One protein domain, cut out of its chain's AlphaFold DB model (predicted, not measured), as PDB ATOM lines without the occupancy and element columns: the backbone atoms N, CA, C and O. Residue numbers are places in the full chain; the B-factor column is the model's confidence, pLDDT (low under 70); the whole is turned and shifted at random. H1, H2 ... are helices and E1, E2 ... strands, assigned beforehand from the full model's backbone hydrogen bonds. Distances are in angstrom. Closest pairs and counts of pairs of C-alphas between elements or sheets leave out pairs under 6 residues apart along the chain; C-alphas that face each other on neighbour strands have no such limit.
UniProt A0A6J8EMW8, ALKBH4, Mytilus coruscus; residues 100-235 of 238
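Overview. This is residues 100 to 235 of the 238 residues of the protein "ALKBH4" of Mytilus coruscus (UniProt A0A6J8EMW8). Little regular structure: long loops join five short, scattered helices and a small antiparallel hairpin, E1 and E2; residues 131 to 136 and 174 to 193 stick out. The printed part has 136 residues, 47 in named elements, mostly helix, ordered H1 E1 E2 H2 H3 H4 H5. It is compact, radius of gyration of the C-alphas 15.9 A, spanning 45 by 38 by 33 A.

Along the chain. E1 is residues 129 to 131, E2 136 to 138. H1, residues 100 to 111, begins at C-alpha 100 (-63.027, 8.310, 135.528) and spans 17.1 A; H2 is 149 to 156, H3 174 to 178, H4 212 to 222, 14.9 A. H5, 230 to 234, ends at C-alpha 234 (-31.968, 10.779, 127.674).

Arrangement. In the hairpin E1 and E2, N 131 and O 136 are within hydrogen-bond range, 2.8 A. H1 and H2 are close but not clearly touching; their closest C-alphas, Val 105 and Ser 149, are 7.9 A apart. H3, H4 and H5 are apart from each other. Every O i to N i+4 pair is within range in H1 to H4; H5 has 0 of 1, and 0 of 2 O i to N i+3.

Size, cuts and confidence. The printed part has no cut. Links H1 to E1, H2 to H3 and H3 to H4 are long. Residues under pLDDT 70 include 168 to 179.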
ATOM      1  N   THR A 100     -63.279   8.894 136.855       96.00
ATOM      2  CA  THR A 100     -63.027   8.310 135.528       96.00
ATOM      3  C   THR A 100     -61.906   9.039 134.780       96.00
ATOM      4  O   THR A 100     -61.140   8.406 134.053       96.00
ATOM      5  N   GLU A 101     -61.784  10.354 134.960       93.94
ATOM      6  CA  GLU A 101     -60.670  11.145 134.427       93.94
ATOM      7  C   GLU A 101     -59.380  10.867 135.208       93.94
ATOM      8  O   GLU A 101     -58.344  10.635 134.589       93.94
ATOM      9  N   GLU A 102     -59.446  10.792 136.543       94.56
ATOM     10  CA  GLU A 102     -58.314  10.429 137.406       94.56
ATOM     11  C   GLU A 102     -57.700   9.086 136.998       94.56
ATOM     12  O   GLU A 102     -56.482   8.999 136.826       94.56
ATOM     13  N   ARG A 103     -58.534   8.060 136.779       95.50
ATOM     14  CA  ARG A 103     -58.096   6.738 136.312       95.50
ATOM     15  C   ARG A 103     -57.306   6.832 135.002       95.50
ATOM     16  O   ARG A 103     -56.153   6.414 134.965       95.50
ATOM     17  N   ARG A 104     -57.873   7.477 133.973       95.31
ATOM     18  CA  ARG A 104     -57.216   7.673 132.662       95.31
ATOM     19  C   ARG A 104     -55.899   8.446 132.778       95.31
ATOM     20  O   ARG A 104     -54.912   8.075 132.148       95.31
ATOM     21  N   VAL A 105     -55.874   9.506 133.589       94.06
ATOM     22  CA  VAL A 105     -54.668  10.305 133.853       94.06
ATOM     23  C   VAL A 105     -53.598   9.455 134.539       94.06
ATOM     24  O   VAL A 105     -52.433   9.513 134.149       94.06
ATOM     25  N   CYS A 106     -53.969   8.628 135.519       93.69
ATOM     26  CA  CYS A 106     -53.035   7.732 136.197       93.69
ATOM     27  C   CYS A 106     -52.469   6.666 135.253       93.69
ATOM     28  O   CYS A 106     -51.257   6.450 135.266       93.69
ATOM     29  N   ASP A 107     -53.305   6.051 134.413       94.88
ATOM     30  CA  ASP A 107     -52.871   5.073 133.409       94.88
ATOM     31  C   ASP A 107     -51.833   5.700 132.459       94.88
ATOM     32  O   ASP A 107     -50.722   5.181 132.322       94.88
ATOM     33  N   LYS A 108     -52.119   6.893 131.912       93.25
ATOM     34  CA  LYS A 108     -51.182   7.647 131.056       93.25
ATOM     35  C   LYS A 108     -49.897   8.076 131.759       93.25
ATOM     36  O   LYS A 108     -48.821   8.025 131.162       93.25
ATOM     37  N   ILE A 109     -49.965   8.444 133.035       92.44
ATOM     38  CA  ILE A 109     -48.766   8.715 133.837       92.44
ATOM     39  C   ILE A 109     -47.924   7.439 134.005       92.44
ATOM     40  O   ILE A 109     -46.697   7.522 133.975       92.44
ATOM     41  N   TYR A 110     -48.536   6.260 134.153       92.56
ATOM     42  CA  TYR A 110     -47.808   4.998 134.320       92.56
ATOM     43  C   TYR A 110     -47.231   4.401 133.030       92.56
ATOM     44  O   TYR A 110     -46.254   3.657 133.123       92.56
ATOM     45  N   GLU A 111     -47.737   4.778 131.851       92.12
ATOM     46  CA  GLU A 111     -47.094   4.480 130.558       92.12
ATOM     47  C   GLU A 111     -45.688   5.112 130.445       92.12
ATOM     48  O   GLU A 111     -44.819   4.590 129.746       92.12
ATOM     49  N   THR A 112     -45.427   6.216 131.158       87.38
ATOM     50  CA  THR A 112     -44.158   6.954 131.079       87.38
ATOM     51  C   THR A 112     -43.170   6.559 132.197       87.38
ATOM     52  O   THR A 112     -43.513   6.603 133.386       87.38
ATOM     53  N   PRO A 113     -41.893   6.245 131.888       87.56
ATOM     54  CA  PRO A 113     -40.888   5.940 132.906       87.56
ATOM     55  C   PRO A 113     -40.653   7.085 133.903       87.56
ATOM     56  O   PRO A 113     -40.463   8.243 133.537       87.56
ATOM     57  N   PHE A 114     -40.589   6.752 135.193       86.62
ATOM     58  CA  PHE A 114     -40.221   7.701 136.245       86.62
ATOM     59  C   PHE A 114     -38.711   7.710 136.496       86.62
ATOM     60  O   PHE A 114     -38.104   6.657 136.696       86.62
ATOM     61  N   CYS A 115     -38.125   8.897 136.661       81.25
ATOM     62  CA  CYS A 115     -36.761   9.042 137.167       81.25
ATOM     63  C   CYS A 115     -36.712   9.221 138.694       81.25
ATOM     64  O   CYS A 115     -37.715   9.508 139.355       81.25
ATOM     65  N   LEU A 116     -35.518   9.068 139.272       72.75
ATOM     66  CA  LEU A 116     -35.269   9.298 140.695       72.75
ATOM     67  C   LEU A 116     -34.905  10.762 140.971       72.75
ATOM     68  O   LEU A 116     -33.942  11.292 140.420       72.75
ATOM     69  N   SER A 117     -35.618  11.394 141.902       72.81
ATOM     70  CA  SER A 117     -35.237  12.695 142.461       72.81
ATOM     71  C   SER A 117     -34.172  12.559 143.558       72.81
ATOM     72  O   SER A 117     -34.027  11.507 144.184       72.81
ATOM     73  N   GLN A 118     -33.494  13.664 143.885       56.72
ATOM     74  CA  GLN A 118     -32.575  13.731 145.034       56.72
ATOM     75  C   GLN A 118     -33.257  13.384 146.373       56.72
ATOM     76  O   GLN A 118     -32.605  12.898 147.287       56.72
ATOM     77  N   SER A 119     -34.577  13.575 146.486       66.50
ATOM     78  CA  SER A 119     -35.351  13.227 147.688       66.50
ATOM     79  C   SER A 119     -35.718  11.739 147.799       66.50
ATOM     80  O   SER A 119     -36.455  11.359 148.704       66.50
ATOM     81  N   GLY A 120     -35.285  10.897 146.851       68.00
ATOM     82  CA  GLY A 120     -35.682   9.488 146.764       68.00
ATOM     83  C   GLY A 120     -37.108   9.252 146.249       68.00
ATOM     84  O   GLY A 120     -37.500   8.103 146.057       68.00
ATOM     85  N   ARG A 121     -37.882  10.318 145.991       81.75
ATOM     86  CA  ARG A 121     -39.180  10.253 145.298       81.75
ATOM     87  C   ARG A 121     -38.979  10.038 143.798       81.75
ATOM     88  O   ARG A 121     -37.979  10.499 143.241       81.75
ATOM     89  N   ARG A 122     -39.944   9.383 143.155       84.62
ATOM     90  CA  ARG A 122     -40.032   9.248 141.695       84.62
ATOM     91  C   ARG A 122     -40.670  10.501 141.087       84.62
ATOM     92  O   ARG A 122     -41.576  11.057 141.702       84.62
ATOM     93  N   LYS A 123     -40.198  10.943 139.918       87.94
ATOM     94  CA  LYS A 123     -40.774  12.074 139.171       87.94
ATOM     95  C   LYS A 123     -40.655  11.893 137.655       87.94
ATOM     96  O   LYS A 123     -39.742  11.216 137.185       87.94
ATOM     97  N   GLN A 124     -41.553  12.540 136.929       89.44
ATOM     98  CA  GLN A 124     -41.430  12.862 135.509       89.44
ATOM     99  C   GLN A 124     -41.284  14.385 135.437       89.44
ATOM    100  O   GLN A 124     -41.889  15.089 136.244       89.44
ATOM    101  N   ASP A 125     -40.444  14.885 134.534       86.62
ATOM    102  CA  ASP A 125     -40.264  16.327 134.336       86.62
ATOM    103  C   ASP A 125     -40.706  16.638 132.904       86.62
ATOM    104  O   ASP A 125     -40.294  15.937 131.979       86.62
ATOM    105  N   TYR A 126     -41.510  17.686 132.736       87.81
ATOM    106  CA  TYR A 126     -41.922  18.246 131.450       87.81
ATOM    107  C   TYR A 126     -41.672  19.752 131.533       87.81
ATOM    108  O   TYR A 126     -42.171  20.404 132.446       87.81
ATOM    109  N   GLY A 127     -40.842  20.291 130.645       84.75
ATOM    110  CA  GLY A 127     -40.441  21.698 130.681       84.75
ATOM    111  C   GLY A 127     -39.033  21.922 130.125       84.75
ATOM    112  O   GLY A 127     -38.252  20.974 130.004       84.75
ATOM    113  N   PRO A 128     -38.672  23.170 129.789       79.75
ATOM    114  CA  PRO A 128     -37.368  23.485 129.219       79.75
ATOM    115  C   PRO A 128     -36.232  23.322 130.235       79.75
ATOM    116  O   PRO A 128     -36.333  23.725 131.396       79.75
ATOM    117  N   LYS A 129     -35.090  22.778 129.794       73.75
ATOM    118  CA  LYS A 129     -33.914  22.653 130.668       73.75
ATOM    119  C   LYS A 129     -33.262  24.015 130.889       73.75
ATOM    120  O   LYS A 129     -32.779  24.656 129.959       73.75
ATOM    121  N   VAL A 130     -33.155  24.416 132.151       67.94
ATOM    122  CA  VAL A 130     -32.406  25.604 132.577       67.94
ATOM    123  C   VAL A 130     -30.967  25.248 132.957       67.94
ATOM    124  O   VAL A 130     -30.710  24.423 133.833       67.94
ATOM    125  N   ASN A 131     -29.992  25.904 132.328       64.94
ATOM    126  CA  ASN A 131     -28.601  25.875 132.767       64.94
ATOM    127  C   ASN A 131     -28.341  27.062 133.701       64.94
ATOM    128  O   ASN A 131     -27.900  28.123 133.257       64.94
ATOM    129  N   PHE A 132     -28.583  26.863 134.999       53.38
ATOM    130  CA  PHE A 132     -28.394  27.888 136.033       53.38
ATOM    131  C   PHE A 132     -26.993  28.521 136.015       53.38
ATOM    132  O   PHE A 132     -26.875  29.740 136.105       53.38
ATOM    133  N   LYS A 133     -25.927  27.724 135.826       61.59
ATOM    134  CA  LYS A 133     -24.539  28.225 135.793       61.59
ATOM    135  C   LYS A 133     -24.276  29.178 134.624       61.59
ATOM    136  O   LYS A 133     -23.483  30.099 134.768       61.59
ATOM    137  N   LYS A 134     -24.912  28.946 133.472       62.44
ATOM    138  CA  LYS A 134     -24.769  29.783 132.269       62.44
ATOM    139  C   LYS A 134     -25.901  30.807 132.098       62.44
ATOM    140  O   LYS A 134     -25.851  31.566 131.140       62.44
ATOM    141  N   LYS A 135     -26.913  30.806 132.978       61.28
ATOM    142  CA  LYS A 135     -28.181  31.552 132.840       61.28
ATOM    143  C   LYS A 135     -28.857  31.377 131.463       61.28
ATOM    144  O   LYS A 135     -29.458  32.309 130.946       61.28
ATOM    145  N   LYS A 136     -28.755  30.185 130.855       66.75
ATOM    146  CA  LYS A 136     -29.338  29.885 129.529       66.75
ATOM    147  C   LYS A 136     -30.460  28.858 129.618       66.75
ATOM    148  O   LYS A 136     -30.309  27.852 130.313       66.75
ATOM    149  N   LEU A 137     -31.533  29.083 128.865       68.00
ATOM    150  CA  LEU A 137     -32.539  28.068 128.554       68.00
ATOM    151  C   LEU A 137     -32.050  27.168 127.413       68.00
ATOM    152  O   LEU A 137     -31.333  27.611 126.516       68.00
ATOM    153  N   LYS A 138     -32.441  25.895 127.456       70.06
ATOM    154  CA  LYS A 138     -32.354  24.938 126.352       70.06
ATOM    155  C   LYS A 138     -33.778  24.619 125.902       70.06
ATOM    156  O   LYS A 138     -34.461  23.828 126.549       70.06
ATOM    157  N   LEU A 139     -34.205  25.258 124.814       64.69
ATOM    158  CA  LEU A 139     -35.547  25.089 124.244       64.69
ATOM    159  C   LEU A 139     -35.686  23.759 123.483       64.69
ATOM    160  O   LEU A 139     -36.697  23.088 123.618       64.69
ATOM    161  N   ALA A 140     -34.632  23.340 122.770       62.59
ATOM    162  CA  ALA A 140     -34.632  22.214 121.821       62.59
ATOM    163  C   ALA A 140     -34.977  20.821 122.390       62.59
ATOM    164  O   ALA A 140     -35.111  19.873 121.627       62.59
ATOM    165  N   GLU A 141     -35.084  20.676 123.711       74.94
ATOM    166  CA  GLU A 141     -35.418  19.405 124.366       74.94
ATOM    167  C   GLU A 141     -36.853  19.395 124.935       74.94
ATOM    168  O   GLU A 141     -37.326  18.348 125.370       74.94
ATOM    169  N   PHE A 142     -37.552  20.538 124.948       85.50
ATOM    170  CA  PHE A 142     -38.945  20.625 125.388       85.50
ATOM    171  C   PHE A 142     -39.881  20.389 124.202       85.50
ATOM    172  O   PHE A 142     -39.805  21.090 123.199       85.50
ATOM    173  N   THR A 143     -40.764  19.401 124.331       89.12
ATOM    174  CA  THR A 143     -41.683  18.948 123.267       89.12
ATOM    175  C   THR A 143     -43.154  19.265 123.557       89.12
ATOM    176  O   THR A 143     -44.021  18.941 122.755       89.12
ATOM    177  N   GLY A 144     -43.434  19.909 124.694       90.25
ATOM    178  CA  GLY A 144     -44.773  20.285 125.142       90.25
ATOM    179  C   GLY A 144     -45.121  19.742 126.527       90.25
ATOM    180  O   GLY A 144     -44.317  19.066 127.177       90.25
ATOM    181  N   LEU A 145     -46.333  20.042 126.990       91.88
ATOM    182  CA  LEU A 145     -46.953  19.361 128.131       91.88
ATOM    183  C   LEU A 145     -47.497  17.987 127.700       91.88
ATOM    184  O   LEU A 145     -47.746  17.795 126.513       91.88
ATOM    185  N   PRO A 146     -47.689  17.012 128.604       92.50
ATOM    186  CA  PRO A 146     -48.218  15.703 128.224       92.50
ATOM    187  C   PRO A 146     -49.710  15.765 127.866       92.50
ATOM    188  O   PRO A 146     -50.467  16.508 128.498       92.50
ATOM    189  N   GLU A 147     -50.142  14.919 126.928       94.00
ATOM    190  CA  GLU A 147     -51.517  14.850 126.400       94.00
ATOM    191  C   GLU A 147     -52.588  14.851 127.505       94.00
ATOM    192  O   GLU A 147     -53.506  15.670 127.487       94.00
ATOM    193  N   PHE A 148     -52.419  14.008 128.534       92.12
ATOM    194  CA  PHE A 148     -53.374  13.865 129.642       92.12
ATOM    195  C   PHE A 148     -53.629  15.166 130.428       92.12
ATOM    196  O   PHE A 148     -54.613  15.265 131.160       92.12
ATOM    197  N   SER A 149     -52.741  16.163 130.325       92.62
ATOM    198  CA  SER A 149     -52.906  17.456 130.999       92.62
ATOM    199  C   SER A 149     -53.823  18.424 130.246       92.62
ATOM    200  O   SER A 149     -54.255  19.419 130.832       92.62
ATOM    201  N   LYS A 150     -54.168  18.127 128.985       92.25
ATOM    202  CA  LYS A 150     -54.988  18.993 128.132       92.25
ATOM    203  C   LYS A 150     -56.391  19.212 128.699       92.25
ATOM    204  O   LYS A 150     -56.800  20.357 128.858       92.25
ATOM    205  N   ASP A 151     -57.103  18.147 129.062       91.06
ATOM    206  CA  ASP A 151     -58.475  18.255 129.582       91.06
ATOM    207  C   ASP A 151     -58.514  18.947 130.955       91.06
ATOM    208  O   ASP A 151     -59.428  19.721 131.253       91.06
ATOM    209  N   ILE A 152     -57.469  18.745 131.768       91.62
ATOM    210  CA  ILE A 152     -57.269  19.453 133.039       91.62
ATOM    211  C   ILE A 152     -57.104  20.957 132.770       91.62
ATOM    212  O   ILE A 152     -57.783  21.771 133.394       91.62
ATOM    213  N   TYR A 153     -56.263  21.340 131.806       90.94
ATOM    214  CA  TYR A 153     -56.063  22.735 131.405       90.94
ATOM    215  C   TYR A 153     -57.319  23.378 130.791       90.94
ATOM    216  O   TYR A 153     -57.678  24.506 131.136       90.94
ATOM    217  N   ASP A 154     -58.032  22.658 129.923       91.19
ATOM    218  CA  ASP A 154     -59.290  23.113 129.324       91.19
ATOM    219  C   ASP A 154     -60.412  23.288 130.361       91.19
ATOM    220  O   ASP A 154     -61.326  24.091 130.147       91.19
ATOM    221  N   ARG A 155     -60.325  22.596 131.506       90.94
ATOM    222  CA  ARG A 155     -61.169  22.828 132.684       90.94
ATOM    223  C   ARG A 155     -60.688  24.011 133.528       90.94
ATOM    224  O   ARG A 155     -61.524  24.805 133.944       90.94
ATOM    225  N   MET A 156     -59.376  24.174 133.742       90.81
ATOM    226  CA  MET A 156     -58.810  25.309 134.495       90.81
ATOM    227  C   MET A 156     -59.240  26.653 133.902       90.81
ATOM    228  O   MET A 156     -59.712  27.506 134.643       90.81
ATOM    229  N   LYS A 157     -59.218  26.801 132.572       89.88
ATOM    230  CA  LYS A 157     -59.674  28.024 131.877       89.88
ATOM    231  C   LYS A 157     -61.146  28.404 132.115       89.88
ATOM    232  O   LYS A 157     -61.544  29.507 131.754       89.88
ATOM    233  N   ARG A 158     -61.968  27.505 132.673       89.94
ATOM    234  CA  ARG A 158     -63.383  27.755 133.025       89.94
ATOM    235  C   ARG A 158     -63.574  28.210 134.473       89.94
ATOM    236  O   ARG A 158     -64.703  28.446 134.883       89.94
ATOM    237  N   VAL A 159     -62.497  28.268 135.253       88.25
ATOM    238  CA  VAL A 159     -62.487  28.790 136.618       88.25
ATOM    239  C   VAL A 159     -61.966  30.218 136.554       88.25
ATOM    240  O   VAL A 159     -60.853  30.428 136.084       88.25
ATOM    241  N   ASP A 160     -62.730  31.191 137.052       86.25
ATOM    242  CA  ASP A 160     -62.430  32.622 136.884       86.25
ATOM    243  C   ASP A 160     -60.987  32.994 137.276       86.25
ATOM    244  O   ASP A 160     -60.278  33.630 136.498       86.25
ATOM    245  N   VAL A 161     -60.517  32.512 138.437       84.00
ATOM    246  CA  VAL A 161     -59.161  32.773 138.976       84.00
ATOM    247  C   VAL A 161     -58.026  32.042 138.233       84.00
ATOM    248  O   VAL A 161     -56.861  32.195 138.585       84.00
ATOM    249  N   LEU A 162     -58.355  31.217 137.237       85.19
ATOM    250  CA  LEU A 162     -57.421  30.469 136.384       85.19
ATOM    251  C   LEU A 162     -57.704  30.697 134.883       85.19
ATOM    252  O   LEU A 162     -57.190  29.962 134.039       85.19
ATOM    253  N   SER A 163     -58.540  31.678 134.537       84.44
ATOM    254  CA  SER A 163     -59.002  31.911 133.161       84.44
ATOM    255  C   SER A 163     -57.897  32.426 132.227       84.44
ATOM    256  O   SER A 163     -57.876  32.081 131.043       84.44
ATOM    257  N   ASP A 164     -56.941  33.185 132.763       82.94
ATOM    258  CA  ASP A 164     -55.745  33.699 132.089       82.94
ATOM    259  C   ASP A 164     -54.485  32.839 132.309       82.94
ATOM    260  O   ASP A 164     -53.458  33.078 131.666       82.94
ATOM    261  N   PHE A 165     -54.576  31.809 133.157       80.88
ATOM    262  CA  PHE A 165     -53.459  30.970 133.589       80.88
ATOM    263  C   PHE A 165     -52.792  30.206 132.430       80.88
ATOM    264  O   PHE A 165     -53.458  29.520 131.645       80.88
ATOM    265  N   LYS A 166     -51.452  30.249 132.343       76.75
ATOM    266  CA  LYS A 166     -50.679  29.595 131.259       76.75
ATOM    267  C   LYS A 166     -49.659  28.556 131.777       76.75
ATOM    268  O   LYS A 166     -48.582  28.935 132.239       76.75
ATOM    269  N   PRO A 167     -49.959  27.241 131.702       71.75
ATOM    270  CA  PRO A 167     -49.203  26.183 132.382       71.75
ATOM    271  C   PRO A 167     -47.823  25.841 131.797       71.75
ATOM    272  O   PRO A 167     -47.656  25.706 130.588       71.75
ATOM    273  N   VAL A 168     -46.888  25.568 132.721       59.09
ATOM    274  CA  VAL A 168     -45.526  25.009 132.576       59.09
ATOM    275  C   VAL A 168     -45.089  24.050 133.767       59.09
ATOM    276  O   VAL A 168     -44.752  22.927 133.433       59.09
ATOM    277  N   GLU A 169     -45.101  24.353 135.115       52.09
ATOM    278  CA  GLU A 169     -44.666  23.421 136.281       52.09
ATOM    279  C   GLU A 169     -45.090  23.597 137.857       52.09
ATOM    280  O   GLU A 169     -44.221  23.613 138.710       52.09
ATOM    281  N   LEU A 170     -46.363  23.665 138.337       44.00
ATOM    282  CA  LEU A 170     -47.170  24.025 139.610       44.00
ATOM    283  C   LEU A 170     -47.321  25.434 140.262       44.00
ATOM    284  O   LEU A 170     -46.484  25.843 141.074       44.00
ATOM    285  N   LEU A 171     -48.490  26.076 140.095       43.00
ATOM    286  CA  LEU A 171     -48.908  27.255 140.861       43.00
ATOM    287  C   LEU A 171     -49.132  26.961 142.361       43.00
ATOM    288  O   LEU A 171     -50.058  26.267 142.769       43.00
ATOM    289  N   VAL A 172     -48.313  27.619 143.175       50.97
ATOM    290  CA  VAL A 172     -48.702  28.233 144.453       50.97
ATOM    291  C   VAL A 172     -48.430  29.728 144.253       50.97
ATOM    292  O   VAL A 172     -47.454  30.055 143.572       50.97
ATOM    293  N   TYR A 173     -49.244  30.644 144.790       50.22
ATOM    294  CA  TYR A 173     -49.065  32.090 144.566       50.22
ATOM    295  C   TYR A 173     -48.965  32.905 145.866       50.22
ATOM    296  O   TYR A 173     -49.086  32.383 146.975       50.22
ATOM    297  N   GLY A 174     -48.651  34.198 145.731       61.34
ATOM    298  CA  GLY A 174     -48.591  35.139 146.851       61.34
ATOM    299  C   GLY A 174     -47.590  34.751 147.958       61.34
ATOM    300  O   GLY A 174     -46.542  34.152 147.681       61.34
ATOM    301  N   PRO A 175     -47.884  35.086 149.231       62.78
ATOM    302  CA  PRO A 175     -47.055  34.702 150.372       62.78
ATOM    303  C   PRO A 175     -46.771  33.199 150.432       62.78
ATOM    304  O   PRO A 175     -45.634  32.824 150.716       62.78
ATOM    305  N   ALA A 176     -47.755  32.353 150.113       63.50
ATOM    306  CA  ALA A 176     -47.633  30.896 150.165       63.50
ATOM    307  C   ALA A 176     -46.524  30.339 149.248       63.50
ATOM    308  O   ALA A 176     -45.922  29.316 149.572       63.50
ATOM    309  N   ARG A 177     -46.209  31.031 148.140       67.81
ATOM    310  CA  ARG A 177     -45.092  30.691 147.238       67.81
ATOM    311  C   ARG A 177     -43.741  31.190 147.751       67.81
ATOM    312  O   ARG A 177     -42.747  30.478 147.660       67.81
ATOM    313  N   ASN A 178     -43.711  32.436 148.230       67.12
ATOM    314  CA  ASN A 178     -42.476  33.228 148.316       67.12
ATOM    315  C   ASN A 178     -41.978  33.483 149.748       67.12
ATOM    316  O   ASN A 178     -40.804  33.785 149.934       67.12
ATOM    317  N   LYS A 179     -42.856  33.395 150.756       69.12
ATOM    318  CA  LYS A 179     -42.514  33.608 152.178       69.12
ATOM    319  C   LYS A 179     -42.506  32.311 152.989       69.12
ATOM    320  O   LYS A 179     -41.806  32.233 153.994       69.12
ATOM    321  N   TRP A 180     -43.269  31.305 152.564       72.12
ATOM    322  CA  TRP A 180     -43.507  30.082 153.329       72.12
ATOM    323  C   TRP A 180     -42.801  28.869 152.718       72.12
ATOM    324  O   TRP A 180     -42.725  28.713 151.501       72.12
ATOM    325  N   LYS A 181     -42.299  27.982 153.580       78.62
ATOM    326  CA  LYS A 181     -41.792  26.662 153.186       78.62
ATOM    327  C   LYS A 181     -42.910  25.649 153.401       78.62
ATOM    328  O   LYS A 181     -43.403  25.526 154.516       78.62
ATOM    329  N   HIS A 182     -43.282  24.912 152.360       80.88
ATOM    330  CA  HIS A 182     -44.245  23.819 152.465       80.88
ATOM    331  C   HIS A 182     -43.531  22.467 152.598       80.88
ATOM    332  O   HIS A 182     -42.447  22.247 152.050       80.88
ATOM    333  N   ALA A 183     -44.162  21.540 153.310       81.25
ATOM    334  CA  ALA A 183     -43.730  20.156 153.443       81.25
ATOM    335  C   ALA A 183     -44.957  19.233 153.443       81.25
ATOM    336  O   ALA A 183     -46.087  19.685 153.587       81.25
ATOM    337  N   ILE A 184     -44.722  17.934 153.269       80.00
ATOM    338  CA  ILE A 184     -45.720  16.889 153.524       80.00
ATOM    339  C   ILE A 184     -45.043  15.910 154.475       80.00
ATOM    340  O   ILE A 184     -43.955  15.414 154.140       80.00
ATOM    341  N   HIS A 185     -45.634  15.662 155.644       76.06
ATOM    342  CA  HIS A 185     -45.045  14.754 156.618       76.06
ATOM    343  C   HIS A 185     -45.197  13.313 156.124       76.06
ATOM    344  O   HIS A 185     -46.125  12.962 155.393       76.06
ATOM    345  N   ARG A 186     -44.245  12.442 156.481       75.50
ATOM    346  CA  ARG A 186     -44.280  11.047 156.010       75.50
ATOM    347  C   ARG A 186     -45.511  10.305 156.530       75.50
ATOM    348  O   ARG A 186     -46.033   9.453 155.820       75.50
ATOM    349  N   CYS A 187     -45.968  10.637 157.737       76.75
ATOM    350  CA  CYS A 187     -47.152  10.047 158.354       76.75
ATOM    351  C   CYS A 187     -48.440  10.289 157.558       76.75
ATOM    352  O   CYS A 187     -49.367   9.495 157.707       76.75
ATOM    353  N   ASP A 188     -48.492  11.311 156.703       79.06
ATOM    354  CA  ASP A 188     -49.705  11.703 155.970       79.06
ATOM    355  C   ASP A 188     -49.842  10.943 154.642       79.06
ATOM    356  O   ASP A 188     -50.929  10.831 154.082       79.06
ATOM    357  N   ILE A 189     -48.744  10.363 154.145       81.38
ATOM    358  CA  ILE A 189     -48.738   9.502 152.959       81.38
ATOM    359  C   ILE A 189     -49.087   8.074 153.391       81.38
ATOM    360  O   ILE A 189     -48.205   7.257 153.661       81.38
ATOM    361  N   LYS A 190     -50.391   7.792 153.490       84.69
ATOM    362  CA  LYS A 190     -50.920   6.471 153.879       84.69
ATOM    363  C   LYS A 190     -50.778   5.416 152.775       84.69
ATOM    364  O   LYS A 190     -50.532   4.257 153.086       84.69
ATOM    365  N   ASP A 191     -50.875   5.833 151.515       85.44
ATOM    366  CA  ASP A 191     -50.690   4.988 150.330       85.44
ATOM    367  C   ASP A 191     -50.013   5.787 149.193       85.44
ATOM    368  O   ASP A 191     -49.682   6.971 149.332       85.44
ATOM    369  N   LYS A 192     -49.777   5.133 148.056       84.69
ATOM    370  CA  LYS A 192     -49.319   5.692 146.786       84.69
ATOM    371  C   LYS A 192     -50.179   6.900 146.387       84.69
ATOM    372  O   LYS A 192     -51.343   6.763 146.035       84.69
ATOM    373  N   ARG A 193     -49.551   8.077 146.348       88.38
ATOM    374  CA  ARG A 193     -50.157   9.341 145.912       88.38
ATOM    375  C   ARG A 193     -49.348   9.954 144.773       88.38
ATOM    376  O   ARG A 193     -48.147  10.182 144.929       88.38
ATOM    377  N   ILE A 194     -50.006  10.250 143.654       88.88
ATOM    378  CA  ILE A 194     -49.458  11.074 142.567       88.88
ATOM    379  C   ILE A 194     -49.784  12.548 142.854       88.88
ATOM    380  O   ILE A 194     -50.763  12.866 143.524       88.88
ATOM    381  N   ALA A 195     -48.936  13.457 142.378       90.06
ATOM    382  CA  ALA A 195     -49.232  14.883 142.314       90.06
ATOM    383  C   ALA A 195     -48.747  15.418 140.960       90.06
ATOM    384  O   ALA A 195     -47.566  15.285 140.638       90.06
ATOM    385  N   VAL A 196     -49.662  15.995 140.179       88.56
ATOM    386  CA  VAL A 196     -49.369  16.707 138.921       88.56
ATOM    387  C   VAL A 196     -49.137  18.187 139.233       88.56
ATOM    388  O   VAL A 196     -49.504  18.669 140.305       88.56
ATOM    389  N   THR A 197     -48.415  18.906 138.370       86.50
ATOM    390  CA  THR A 197     -47.772  20.166 138.755       86.50
ATOM    391  C   THR A 197     -47.656  21.129 137.545       86.50
ATOM    392  O   THR A 197     -46.764  20.964 136.728       86.50
ATOM    393  N   LEU A 198     -48.545  22.152 137.427       84.88
ATOM    394  CA  LEU A 198     -48.638  23.191 136.341       84.88
ATOM    395  C   LEU A 198     -48.462  24.696 136.810       84.88
ATOM    396  O   LEU A 198     -49.281  25.158 137.592       84.88
ATOM    397  N   ARG A 199     -47.361  25.417 136.449       82.19
ATOM    398  CA  ARG A 199     -46.813  26.759 136.932       82.19
ATOM    399  C   ARG A 199     -46.779  27.695 135.741       82.19
ATOM    400  O   ARG A 199     -46.396  27.215 134.691       82.19
ATOM    401  N   GLU A 200     -46.902  29.000 135.907       82.25
ATOM    402  CA  GLU A 200     -46.452  29.921 134.854       82.25
ATOM    403  C   GLU A 200     -44.931  30.114 134.803       82.25
ATOM    404  O   GLU A 200     -44.203  29.897 135.781       82.25
ATOM    405  N   LEU A 201     -44.474  30.592 133.643       84.19
ATOM    406  CA  LEU A 201     -43.174  31.237 133.494       84.19
ATOM    407  C   LEU A 201     -43.093  32.475 134.403       84.19
ATOM    408  O   LEU A 201     -44.100  33.138 134.651       84.19
ATOM    409  N   SER A 202     -41.893  32.801 134.879       83.88
ATOM    410  CA  SER A 202     -41.639  34.048 135.610       83.88
ATOM    411  C   SER A 202     -41.804  35.276 134.718       83.88
ATOM    412  O   SER A 202     -41.571  35.197 133.514       83.88
ATOM    413  N   ASP A 203     -42.115  36.412 135.337       85.31
ATOM    414  CA  ASP A 203     -42.452  37.702 134.721       85.31
ATOM    415  C   ASP A 203     -41.481  38.131 133.601       85.31
ATOM    416  O   ASP A 203     -41.910  38.688 132.596       85.31
ATOM    417  N   GLU A 204     -40.183  37.802 133.710       87.56
ATOM    418  CA  GLU A 204     -39.178  38.086 132.668       87.56
ATOM    419  C   GLU A 204     -39.488  37.450 131.298       87.56
ATOM    420  O   GLU A 204     -39.039  37.969 130.283       87.56
ATOM    421  N   PHE A 205     -40.268  36.367 131.259       87.69
ATOM    422  CA  PHE A 205     -40.728  35.681 130.045       87.69
ATOM    423  C   PHE A 205     -42.178  36.004 129.672       87.69
ATOM    424  O   PHE A 205     -42.671  35.525 128.654       87.69
ATOM    425  N   GLN A 206     -42.899  36.738 130.516       88.31
ATOM    426  CA  GLN A 206     -44.276  37.122 130.228       88.31
ATOM    427  C   GLN A 206     -44.308  38.376 129.343       88.31
ATOM    428  O   GLN A 206     -43.272  38.931 128.975       88.31
ATOM    429  N   LYS A 207     -45.514  38.821 128.978       90.31
ATOM    430  CA  LYS A 207     -45.716  40.016 128.155       90.31
ATOM    431  C   LYS A 207     -45.130  41.260 128.835       90.31
ATOM    432  O   LYS A 207     -45.474  41.549 129.978       90.31
ATOM    433  N   GLY A 208     -44.278  42.004 128.131       92.62
ATOM    434  CA  GLY A 208     -43.501  43.127 128.664       92.62
ATOM    435  C   GLY A 208     -42.217  42.726 129.404       92.62
ATOM    436  O   GLY A 208     -41.493  43.600 129.878       92.62
ATOM    437  N   GLY A 209     -41.921  41.428 129.514       91.38
ATOM    438  CA  GLY A 209     -40.691  40.903 130.098       91.38
ATOM    439  C   GLY A 209     -39.493  41.004 129.149       91.38
ATOM    440  O   GLY A 209     -39.630  41.015 127.926       91.38
ATOM    441  N   SER A 210     -38.277  41.024 129.702       91.94
ATOM    442  CA  SER A 210     -37.027  41.124 128.927       91.94
ATOM    443  C   SER A 210     -36.736  39.923 128.012       91.94
ATOM    444  O   SER A 210     -35.780  39.962 127.239       91.94
ATOM    445  N   ARG A 211     -37.531  38.852 128.117       88.81
ATOM    446  CA  ARG A 211     -37.431  37.584 127.381       88.81
ATOM    447  C   ARG A 211     -38.806  37.110 126.884       88.81
ATOM    448  O   ARG A 211     -39.021  35.908 126.737       88.81
ATOM    449  N   GLU A 212     -39.732  38.041 126.634       91.00
ATOM    450  CA  GLU A 212     -41.096  37.774 126.137       91.00
ATOM    451  C   GLU A 212     -41.124  36.860 124.898       91.00
ATOM    452  O   GLU A 212     -41.968  35.968 124.806       91.00
ATOM    453  N   GLU A 213     -40.179  37.027 123.967       91.12
ATOM    454  CA  GLU A 213     -40.059  36.183 122.768       91.12
ATOM    455  C   GLU A 213     -39.769  34.713 123.127       91.12
ATOM    456  O   GLU A 213     -40.448  33.802 122.652       91.12
ATOM    457  N   GLU A 214     -38.814  34.458 124.033       89.31
ATOM    458  CA  GLU A 214     -38.530  33.102 124.526       89.31
ATOM    459  C   GLU A 214     -39.739  32.503 125.254       89.31
ATOM    460  O   GLU A 214     -40.016  31.312 125.114       89.31
ATOM    461  N   GLY A 215     -40.464  33.317 126.026       89.81
ATOM    462  CA  GLY A 215     -41.659  32.881 126.744       89.81
ATOM    463  C   GLY A 215     -42.832  32.550 125.830       89.81
ATOM    464  O   GLY A 215     -43.500  31.540 126.039       89.81
ATOM    465  N   THR A 216     -43.041  33.346 124.782       90.81
ATOM    466  CA  THR A 216     -44.045  33.090 123.740       90.81
ATOM    467  C   THR A 216     -43.764  31.757 123.048       90.81
ATOM    468  O   THR A 216     -44.620  30.873 123.070       90.81
ATOM    469  N   ASN A 217     -42.529  31.546 122.582       90.31
ATOM    470  CA  ASN A 217     -42.096  30.285 121.971       90.31
ATOM    471  C   ASN A 217     -42.276  29.077 122.917       90.31
ATOM    472  O   ASN A 217     -42.702  27.999 122.501       90.31
ATOM    473  N   LEU A 218     -41.982  29.242 124.213       90.25
ATOM    474  CA  LEU A 218     -42.205  28.197 125.219       90.25
ATOM    475  C   LEU A 218     -43.684  27.858 125.411       90.25
ATOM    476  O   LEU A 218     -44.014  26.687 125.587       90.25
ATOM    477  N   LEU A 219     -44.565  28.858 125.395       90.69
ATOM    478  CA  LEU A 219     -46.005  28.668 125.553       90.69
ATOM    479  C   LEU A 219     -46.637  28.012 124.324       90.69
ATOM    480  O   LEU A 219     -47.475  27.127 124.488       90.69
ATOM    481  N   GLU A 220     -46.203  28.378 123.117       91.69
ATOM    482  CA  GLU A 220     -46.624  27.711 121.878       91.69
ATOM    483  C   GLU A 220     -46.287  26.216 121.913       91.69
ATOM    484  O   GLU A 220     -47.167  25.387 121.691       91.69
ATOM    485  N   ILE A 221     -45.053  25.860 122.293       91.31
ATOM    486  CA  ILE A 221     -44.632  24.460 122.453       91.31
ATOM    487  C   ILE A 221     -45.426  23.767 123.572       91.31
ATOM    488  O   ILE A 221     -45.945  22.667 123.362       91.31
ATOM    489  N   ALA A 222     -45.549  24.393 124.750       90.88
ATOM    490  CA  ALA A 222     -46.244  23.830 125.912       90.88
ATOM    491  C   ALA A 222     -47.682  23.412 125.580       90.88
ATOM    492  O   ALA A 222     -48.096  22.299 125.914       90.88
ATOM    493  N   LEU A 223     -48.409  24.286 124.882       92.00
ATOM    494  CA  LEU A 223     -49.827  24.131 124.566       92.00
ATOM    495  C   LEU A 223     -50.103  23.268 123.321       92.00
ATOM    496  O   LEU A 223     -51.264  23.109 122.948       92.00
ATOM    497  N   THR A 224     -49.080  22.648 122.716       93.62
ATOM    498  CA  THR A 224     -49.286  21.564 121.732       93.62
ATOM    499  C   THR A 224     -49.796  20.268 122.364       93.62
ATOM    500  O   THR A 224     -50.382  19.447 121.667       93.62
ATOM    501  N   PHE A 225     -49.554  20.070 123.666       92.50
ATOM    502  CA  PHE A 225     -49.839  18.838 124.414       92.50
ATOM    503  C   PHE A 225     -49.157  17.552 123.886       92.50
ATOM    504  O   PHE A 225     -49.505  16.448 124.301       92.50
ATOM    505  N   ASN A 226     -48.123  17.686 123.045       91.50
ATOM    506  CA  ASN A 226     -47.344  16.574 122.472       91.50
ATOM    507  C   ASN A 226     -46.086  16.217 123.301       91.50
ATOM    508  O   ASN A 226     -45.104  15.673 122.792       91.50
ATOM    509  N   GLY A 227     -46.095  16.553 124.591       88.12
ATOM    510  CA  GLY A 227     -44.941  16.479 125.478       88.12
ATOM    511  C   GLY A 227     -44.469  15.065 125.789       88.12
ATOM    512  O   GLY A 227     -45.190  14.261 126.376       88.12
ATOM    513  N   THR A 228     -43.193  14.805 125.508       86.62
ATOM    514  CA  THR A 228     -42.455  13.634 125.995       86.62
ATOM    515  C   THR A 228     -41.701  13.986 127.277       86.62
ATOM    516  O   THR A 228     -41.085  15.048 127.369       86.62
ATOM    517  N   ALA A 229     -41.710  13.095 128.274       84.12
ATOM    518  CA  ALA A 229     -40.975  13.324 129.517       84.12
ATOM    519  C   ALA A 229     -39.466  13.443 129.261       84.12
ATOM    520  O   ALA A 229     -38.865  12.631 128.552       84.12
ATOM    521  N   MET A 230     -38.833  14.420 129.913       77.00
ATOM    522  CA  MET A 230     -37.436  14.807 129.673       77.00
ATOM    523  C   MET A 230     -36.412  13.686 129.913       77.00
ATOM    524  O   MET A 230     -35.252  13.812 129.516       77.00
ATOM    525  N   GLN A 231     -36.805  12.613 130.605       68.06
ATOM    526  CA  GLN A 231     -35.944  11.473 130.919       68.06
ATOM    527  C   GLN A 231     -36.080  10.320 129.918       68.06
ATOM    528  O   GLN A 231     -35.154   9.521 129.814       68.06
ATOM    529  N   SER A 232     -37.165  10.264 129.139       58.06
ATOM    530  CA  SER A 232     -37.300   9.322 128.021       58.06
ATOM    531  C   SER A 232     -36.329   9.670 126.889       58.06
ATOM    532  O   SER A 232     -35.711   8.779 126.319       58.06
ATOM    533  N   ILE A 233     -36.119  10.969 126.637       56.38
ATOM    534  CA  ILE A 233     -35.174  11.481 125.627       56.38
ATOM    535  C   ILE A 233     -33.733  11.044 125.950       56.38
ATOM    536  O   ILE A 233     -33.024  10.542 125.088       56.38
ATOM    537  N   LEU A 234     -33.321  11.143 127.221       51.66
ATOM    538  CA  LEU A 234     -31.968  10.779 127.674       51.66
ATOM    539  C   LEU A 234     -31.651   9.275 127.578       51.66
ATOM    540  O   LEU A 234     -30.482   8.899 127.610       51.66
ATOM    541  N   ASN A 235     -32.670   8.419 127.470       45.16
ATOM    542  CA  ASN A 235     -32.501   6.972 127.315       45.16
ATOM    543  C   ASN A 235     -32.427   6.529 125.841       45.16
ATOM    544  O   ASN A 235     -32.220   5.348 125.594       45.16
TER     545      ASN A 235